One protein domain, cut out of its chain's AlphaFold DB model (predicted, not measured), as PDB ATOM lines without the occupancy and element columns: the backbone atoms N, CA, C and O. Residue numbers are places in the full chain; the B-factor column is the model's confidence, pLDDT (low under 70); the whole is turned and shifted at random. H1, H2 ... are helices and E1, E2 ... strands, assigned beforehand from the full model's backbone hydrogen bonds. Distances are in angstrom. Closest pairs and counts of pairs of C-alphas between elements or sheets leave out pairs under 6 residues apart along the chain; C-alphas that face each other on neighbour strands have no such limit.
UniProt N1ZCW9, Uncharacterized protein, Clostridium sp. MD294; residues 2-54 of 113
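Overview. This is residues 2 to 54 of the 113 residues of an uncharacterized protein of Clostridium sp. MD294 (UniProt N1ZCW9). A narrow ribbon of two parallel strands, E1 and E2, side by side, runs along the long axis, and H2 slants away from it, coming near the strands only around Ile 40; the link of residues 20 to 29 leads from E1 round to the far end of H2, and the frame so made is open, with few contacts. The short helix H1 lies toward one end of the long axis, with its first residue near H2, while residues 26 to 32, of which 30 to 32 belong to H2, stick out. The printed part has 53 residues with two named helices and two named strands, in the order H1, E1, H2, E2; the sheet, E1 then E2, is parallel. The class is mixed, helices and strands, with under half of the residues, 25 of 53, in named elements. The whole is loose, with a radius of gyration of the C-alphas of 13.3 A, and flat, spanning 43 by 23 by 10 A.

Along the chain. H1 is residues 2 to 6, beginning at C-alpha 2 at (-78.679, -21.470, -42.184). E1 is residues 16 to 19, 10.0 A from first to last C-alpha. H2 is residues 30 to 41, 16.3 A long, with C-alpha 30 at (-80.874, -13.037, -59.179). E2 is residues 45 to 48, 10.1 A long, ending at C-alpha 48 at (-70.322, -31.424, -58.318).

Arrangement. E1 and E2 are parallel neighbours, with 16 degrees between their directions. The C-alphas of Leu 17 and Val 46 face each other, 4.6 A apart. Across the pair, N 19 and O 47 are 2.8 A apart and N 47 and O 17 are 2.8 A apart, within hydrogen-bond range. E1, H2 and E2 form a strand-helix-strand unit, two parallel neighbour strands with a helix between them along the chain, and its crossover is right-handed. The closest C-alphas of H2 and E2 are those of Ile 40 and Val 46, 7.0 A apart. The closest of E1 and H2 are those of Leu 17 and Ile 40, 7.5 A apart. H1 and H2 are close but not clearly touching, the closest C-alphas being those of Ile 2 and Ile 39, 7.3 A apart. H1 and E2 are apart. In H2 every O i to N i+4 pair is within hydrogen-bond range; in H1 it is 0 of 1, beside 2 of 2 O i to N i+3 pairs.

Size, cuts and confidence. The two C-alphas farthest apart are those of Gly 8 and Gly 53, at 43.0 A. The printed part, residues 2 to 54, has no cut. The link from H2 to E2 is tight, and those from H1 to E1 and from E1 to H2 are short. The mean pLDDT of the printed part is 93.1, and no printed residue is under 70.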
ATOM      1  N   ILE A   2     -79.786 -22.421 -42.465       85.88
ATOM      2  CA  ILE A   2     -78.679 -21.470 -42.184       85.88
ATOM      3  C   ILE A   2     -78.956 -20.622 -40.935       85.88
ATOM      4  O   ILE A   2     -78.134 -20.579 -40.034       85.88
ATOM      5  N   GLN A   3     -80.153 -20.038 -40.834       88.38
ATOM      6  CA  GLN A   3     -80.574 -19.309 -39.633       88.38
ATOM      7  C   GLN A   3     -80.662 -20.197 -38.385       88.38
ATOM      8  O   GLN A   3     -80.496 -19.698 -37.288       88.38
ATOM      9  N   LEU A   4     -80.905 -21.507 -38.519       88.12
ATOM     10  CA  LEU A   4     -80.944 -22.387 -37.346       88.12
ATOM     11  C   LEU A   4     -79.550 -22.533 -36.732       88.12
ATOM     12  O   LEU A   4     -79.435 -22.556 -35.515       88.12
ATOM     13  N   LYS A   5     -78.493 -22.511 -37.552       87.62
ATOM     14  CA  LYS A   5     -77.106 -22.593 -37.074       87.62
ATOM     15  C   LYS A   5     -76.681 -21.422 -36.183       87.62
ATOM     16  O   LYS A   5     -75.695 -21.557 -35.471       87.62
ATOM     17  N   SER A   6     -77.382 -20.280 -36.212       85.94
ATOM     18  CA  SER A   6     -77.085 -19.168 -35.296       85.94
ATOM     19  C   SER A   6     -77.598 -19.411 -33.876       85.94
ATOM     20  O   SER A   6     -77.208 -18.694 -32.960       85.94
ATOM     21  N   TYR A   7     -78.478 -20.395 -33.679       91.62
ATOM     22  CA  TYR A   7     -78.908 -20.818 -32.353       91.62
ATOM     23  C   TYR A   7     -77.929 -21.875 -31.838       91.62
ATOM     24  O   TYR A   7     -77.636 -22.843 -32.537       91.62
ATOM     25  N   GLY A   8     -77.452 -21.713 -30.599       90.38
ATOM     26  CA  GLY A   8     -76.423 -22.586 -30.017       90.38
ATOM     27  C   GLY A   8     -76.774 -24.079 -30.039       90.38
ATOM     28  O   GLY A   8     -75.885 -24.901 -30.201       90.38
ATOM     29  N   ALA A   9     -78.062 -24.427 -29.970       93.38
ATOM     30  CA  ALA A   9     -78.539 -25.811 -30.025       93.38
ATOM     31  C   ALA A   9     -78.371 -26.505 -31.393       93.38
ATOM     32  O   ALA A   9     -78.581 -27.708 -31.478       93.38
ATOM     33  N   TYR A  10     -78.040 -25.767 -32.460       93.00
ATOM     34  CA  TYR A  10     -77.866 -26.309 -33.814       93.00
ATOM     35  C   TYR A  10     -76.539 -25.873 -34.457       93.00
ATOM     36  O   TYR A  10     -76.404 -25.901 -35.685       93.00
ATOM     37  N   CYS A  11     -75.577 -25.387 -33.667       89.12
ATOM     38  CA  CYS A  11     -74.316 -24.853 -34.191       89.12
ATOM     39  C   CYS A  11     -73.444 -25.933 -34.858       89.12
ATOM     40  O   CYS A  11     -72.682 -25.641 -35.782       89.12
ATOM     41  N   ASP A  12     -73.617 -27.180 -34.434       92.94
ATOM     42  CA  ASP A  12     -72.961 -28.396 -34.908       92.94
ATOM     43  C   ASP A  12     -73.574 -28.965 -36.198       92.94
ATOM     44  O   ASP A  12     -72.960 -29.802 -36.863       92.94
ATOM     45  N   VAL A  13     -74.745 -28.476 -36.622       93.06
ATOM     46  CA  VAL A  13     -75.378 -28.904 -37.874       93.06
ATOM     47  C   VAL A  13     -74.515 -28.499 -39.071       93.06
ATOM     48  O   VAL A  13     -74.328 -27.317 -39.385       93.06
ATOM     49  N   LYS A  14     -74.033 -29.497 -39.811       94.19
ATOM     50  CA  LYS A  14     -73.281 -29.308 -41.057       94.19
ATOM     51  C   LYS A  14     -74.198 -29.396 -42.274       94.19
ATOM     52  O   LYS A  14     -75.213 -30.086 -42.264       94.19
ATOM     53  N   ILE A  15     -73.850 -28.652 -43.322       94.50
ATOM     54  CA  ILE A  15     -74.589 -28.638 -44.589       94.50
ATOM     55  C   ILE A  15     -73.655 -29.170 -45.668       94.50
ATOM     56  O   ILE A  15     -72.574 -28.620 -45.861       94.50
ATOM     57  N   MET A  16     -74.097 -30.209 -46.369       96.25
ATOM     58  CA  MET A  16     -73.406 -30.809 -47.509       96.25
ATOM     59  C   MET A  16     -74.267 -30.571 -48.747       96.25
ATOM     60  O   MET A  16     -75.482 -30.792 -48.707       96.25
ATOM     61  N   LEU A  17     -73.669 -30.099 -49.837       96.88
ATOM     62  CA  LEU A  17     -74.400 -29.709 -51.036       96.88
ATOM     63  C   LEU A  17     -73.997 -30.572 -52.232       96.88
ATOM     64  O   LEU A  17     -72.826 -30.647 -52.582       96.88
ATOM     65  N   ALA A  18     -74.980 -31.182 -52.892       97.44
ATOM     66  CA  ALA A  18     -74.775 -31.913 -54.139       97.44
ATOM     67  C   ALA A  18     -75.295 -31.080 -55.319       97.44
ATOM     68  O   ALA A  18     -76.505 -30.872 -55.469       97.44
ATOM     69  N   ILE A  19     -74.379 -30.614 -56.161       97.00
ATOM     70  CA  ILE A  19     -74.637 -29.835 -57.369       97.00
ATOM     71  C   ILE A  19     -74.616 -30.778 -58.578       97.00
ATOM     72  O   ILE A  19     -73.704 -31.593 -58.698       97.00
ATOM     73  N   PRO A  20     -75.613 -30.733 -59.480       96.38
ATOM     74  CA  PRO A  20     -75.693 -31.711 -60.559       96.38
ATOM     75  C   PRO A  20     -74.589 -31.540 -61.608       96.38
ATOM     76  O   PRO A  20     -74.058 -32.550 -62.053       96.38
ATOM     77  N   PHE A  21     -74.264 -30.300 -61.984       95.69
ATOM     78  CA  PHE A  21     -73.202 -29.918 -62.922       95.69
ATOM     79  C   PHE A  21     -72.913 -28.407 -62.786       95.69
ATOM     80  O   PHE A  21     -73.735 -27.655 -62.241       95.69
ATOM     81  N   GLU A  22     -71.756 -27.957 -63.271       94.06
ATOM     82  CA  GLU A  22     -71.407 -26.530 -63.347       94.06
ATOM     83  C   GLU A  22     -72.390 -25.759 -64.239       94.06
ATOM     84  O   GLU A  22     -72.853 -26.267 -65.254       94.06
ATOM     85  N   GLY A  23     -72.769 -24.542 -63.844       92.75
ATOM     86  CA  GLY A  23     -73.705 -23.724 -64.630       92.75
ATOM     87  C   GLY A  23     -75.177 -24.172 -64.584       92.75
ATOM     88  O   GLY A  23     -76.028 -23.591 -65.254       92.75
ATOM     89  N   HIS A  24     -75.549 -25.162 -63.759       93.81
ATOM     90  CA  HIS A  24     -76.948 -25.624 -63.652       93.81
ATOM     91  C   HIS A  24     -77.971 -24.529 -63.276       93.81
ATOM     92  O   HIS A  24     -79.173 -24.715 -63.482       93.81
ATOM     93  N   ASN A  25     -77.507 -23.411 -62.716       94.25
ATOM     94  CA  ASN A  25     -78.301 -22.269 -62.273       94.25
ATOM     95  C   ASN A  25     -78.177 -21.022 -63.172       94.25
ATOM     96  O   ASN A  25     -78.671 -19.967 -62.786       94.25
ATOM     97  N   GLU A  26     -77.549 -21.111 -64.349       93.25
ATOM     98  CA  GLU A  26     -77.333 -19.961 -65.251       93.25
ATOM     99  C   GLU A  26     -78.622 -19.219 -65.630       93.25
ATOM    100  O   GLU A  26     -78.625 -18.000 -65.758       93.25
ATOM    101  N   SER A  27     -79.736 -19.940 -65.774       94.06
ATOM    102  CA  SER A  27     -81.033 -19.363 -66.144       94.06
ATOM    103  C   SER A  27     -81.861 -18.859 -64.956       94.06
ATOM    104  O   SER A  27     -83.022 -18.481 -65.128       94.06
ATOM    105  N   TRP A  28     -81.328 -18.904 -63.733       95.75
ATOM    106  CA  TRP A  28     -82.081 -18.537 -62.536       95.75
ATOM    107  C   TRP A  28     -82.165 -17.022 -62.349       95.75
ATOM    108  O   TRP A  28     -81.292 -16.261 -62.752       95.75
ATOM    109  N   THR A  29     -83.209 -16.579 -61.646       96.38
ATOM    110  CA  THR A  29     -83.321 -15.184 -61.213       96.38
ATOM    111  C   THR A  29     -82.227 -14.831 -60.203       96.38
ATOM    112  O   THR A  29     -81.781 -15.681 -59.427       96.38
ATOM    113  N   ASN A  30     -81.870 -13.545 -60.130       95.25
ATOM    114  CA  ASN A  30     -80.874 -13.037 -59.179       95.25
ATOM    115  C   ASN A  30     -81.162 -13.472 -57.735       95.25
ATOM    116  O   ASN A  30     -80.254 -13.881 -57.020       95.25
ATOM    117  N   ARG A  31     -82.438 -13.462 -57.322       95.88
ATOM    118  CA  ARG A  31     -82.856 -13.893 -55.979       95.88
ATOM    119  C   ARG A  31     -82.499 -15.355 -55.697       95.88
ATOM    120  O   ARG A  31     -81.992 -15.662 -54.621       95.88
ATOM    121  N   SER A  32     -82.781 -16.259 -56.634       95.12
ATOM    122  CA  SER A  32     -82.489 -17.689 -56.472       95.12
ATOM    123  C   SER A  32     -80.987 -17.961 -56.495       95.12
ATOM    124  O   SER A  32     -80.494 -18.739 -55.678       95.12
ATOM    125  N   SER A  33     -80.253 -17.276 -57.372       95.06
ATOM    126  CA  SER A  33     -78.794 -17.374 -57.452       95.06
ATOM    127  C   SER A  33     -78.114 -16.864 -56.181       95.06
ATOM    128  O   SER A  33     -77.229 -17.533 -55.654       95.06
ATOM    129  N   GLU A  34     -78.562 -15.740 -55.621       95.50
ATOM    130  CA  GLU A  34     -77.995 -15.190 -54.383       95.50
ATOM    131  C   GLU A  34     -78.283 -16.078 -53.167       95.50
ATOM    132  O   GLU A  34     -77.422 -16.313 -52.312       95.50
ATOM    133  N   ARG A  35     -79.477 -16.677 -53.128       95.31
ATOM    134  CA  ARG A  35     -79.812 -17.686 -52.122       95.31
ATOM    135  C   ARG A  35     -78.883 -18.899 -52.208       95.31
ATOM    136  O   ARG A  35     -78.443 -19.379 -51.165       95.31
ATOM    137  N   LEU A  36     -78.571 -19.395 -53.408       95.44
ATOM    138  CA  LEU A  36     -77.636 -20.512 -53.576       95.44
ATOM    139  C   LEU A  36     -76.217 -20.140 -53.126       95.44
ATOM    140  O   LEU A  36     -75.613 -20.912 -52.386       95.44
ATOM    141  N   LYS A  37     -75.713 -18.951 -53.486       95.31
ATOM    142  CA  LYS A  37     -74.407 -18.457 -53.004       95.31
ATOM    143  C   LYS A  37     -74.338 -18.421 -51.481       95.31
ATOM    144  O   LYS A  37     -73.348 -18.849 -50.897       95.31
ATOM    145  N   THR A  38     -75.412 -17.966 -50.836       95.12
ATOM    146  CA  THR A  38     -75.509 -17.960 -49.372       95.12
ATOM    147  C   THR A  38     -75.443 -19.382 -48.805       95.12
ATOM    148  O   THR A  38     -74.743 -19.616 -47.827       95.12
ATOM    149  N   ILE A  39     -76.112 -20.357 -49.429       95.19
ATOM    150  CA  ILE A  39     -76.032 -21.766 -49.010       95.19
ATOM    151  C   ILE A  39     -74.609 -22.312 -49.164       95.19
ATOM    152  O   ILE A  39     -74.105 -22.904 -48.215       95.19
ATOM    153  N   ILE A  40     -73.954 -22.062 -50.302       95.44
ATOM    154  CA  ILE A  40     -72.573 -22.496 -50.576       95.44
ATOM    155  C   ILE A  40     -71.590 -21.895 -49.563       95.44
ATOM    156  O   ILE A  40     -70.736 -22.593 -49.031       95.44
ATOM    157  N   LYS A  41     -71.734 -20.608 -49.230       95.12
ATOM    158  CA  LYS A  41     -70.885 -19.940 -48.231       95.12
ATOM    159  C   LYS A  41     -70.966 -20.594 -46.843       95.12
ATOM    160  O   LYS A  41     -70.022 -20.495 -46.068       95.12
ATOM    161  N   HIS A  42     -72.097 -21.216 -46.517       93.50
ATOM    162  CA  HIS A  42     -72.361 -21.821 -45.209       93.50
ATOM    163  C   HIS A  42     -72.351 -23.360 -45.221       93.50
ATOM    164  O   HIS A  42     -72.684 -23.973 -44.197       93.50
ATOM    165  N   SER A  43     -72.000 -23.987 -46.347       94.81
ATOM    166  CA  SER A  43     -71.817 -25.435 -46.449       94.81
ATOM    167  C   SER A  43     -70.401 -25.848 -46.073       94.81
ATOM    168  O   SER A  43     -69.446 -25.146 -46.382       94.81
ATOM    169  N   GLU A  44     -70.296 -27.007 -45.434       95.81
ATOM    170  CA  GLU A  44     -69.017 -27.653 -45.131       95.81
ATOM    171  C   GLU A  44     -68.391 -28.232 -46.403       95.81
ATOM    172  O   GLU A  44     -67.187 -28.154 -46.612       95.81
ATOM    173  N   GLU A  45     -69.235 -28.794 -47.268       96.12
ATOM    174  CA  GLU A  45     -68.810 -29.465 -48.486       96.12
ATOM    175  C   GLU A  45     -69.787 -29.161 -49.621       96.12
ATOM    176  O   GLU A  45     -71.011 -29.142 -49.435       96.12
ATOM    177  N   VAL A  46     -69.233 -28.951 -50.813       97.25
ATOM    178  CA  VAL A  46     -69.980 -28.825 -52.064       97.25
ATOM    179  C   VAL A  46     -69.369 -29.783 -53.074       97.25
ATOM    180  O   VAL A  46     -68.195 -29.665 -53.409       97.25
ATOM    181  N   VAL A  47     -70.178 -30.710 -53.579       97.44
ATOM    182  CA  VAL A  47     -69.767 -31.719 -54.559       97.44
ATOM    183  C   VAL A  47     -70.509 -31.488 -55.862       97.44
ATOM    184  O   VAL A  47     -71.740 -31.434 -55.880       97.44
ATOM    185  N   ILE A  48     -69.767 -31.391 -56.964       96.94
ATOM    186  CA  ILE A  48     -70.322 -31.424 -58.318       96.94
ATOM    187  C   ILE A  48     -70.338 -32.886 -58.766       96.94
ATOM    188  O   ILE A  48     -69.302 -33.536 -58.818       96.94
ATOM    189  N   VAL A  49     -71.530 -33.430 -59.010       96.75
ATOM    190  CA  VAL A  49     -71.735 -34.885 -59.142       96.75
ATOM    191  C   VAL A  49     -71.477 -35.406 -60.563       96.75
ATOM    192  O   VAL A  49     -71.220 -36.598 -60.754       96.75
ATOM    193  N   SER A  50     -71.579 -34.538 -61.568       92.75
ATOM    194  CA  SER A  50     -71.504 -34.929 -62.980       92.75
ATOM    195  C   SER A  50     -70.584 -34.003 -63.759       92.75
ATOM    196  O   SER A  50     -70.582 -32.793 -63.525       92.75
ATOM    197  N   ASP A  51     -69.866 -34.582 -64.718       86.50
ATOM    198  CA  ASP A  51     -68.954 -33.861 -65.600       86.50
ATOM    199  C   ASP A  51     -69.711 -33.123 -66.718       86.50
ATOM    200  O   ASP A  51     -70.859 -33.439 -67.047       86.50
ATOM    201  N   SER A  52     -69.043 -32.152 -67.348       74.44
ATOM    202  CA  SER A  52     -69.616 -31.236 -68.351       74.44
ATOM    203  C   SER A  52     -70.126 -31.901 -69.641       74.44
ATOM    204  O   SER A  52     -70.842 -31.263 -70.411       74.44
ATOM    205  N   GLY A  53     -69.800 -33.177 -69.877       77.06
ATOM    206  CA  GLY A  53     -70.229 -33.942 -71.054       77.06
ATOM    207  C   GLY A  53     -71.532 -34.734 -70.889       77.06
ATOM    208  O   GLY A  53     -72.065 -35.241 -71.878       77.06
ATOM    209  N   GLU A  54     -72.066 -34.871 -69.671       87.94
ATOM    210  CA  GLU A  54     -73.292 -35.646 -69.446       87.94
ATOM    211  C   GLU A  54     -74.553 -34.874 -69.872       87.94
ATOM    212  O   GLU A  54     -74.703 -33.667 -69.664       87.94
TER     213      GLU A  54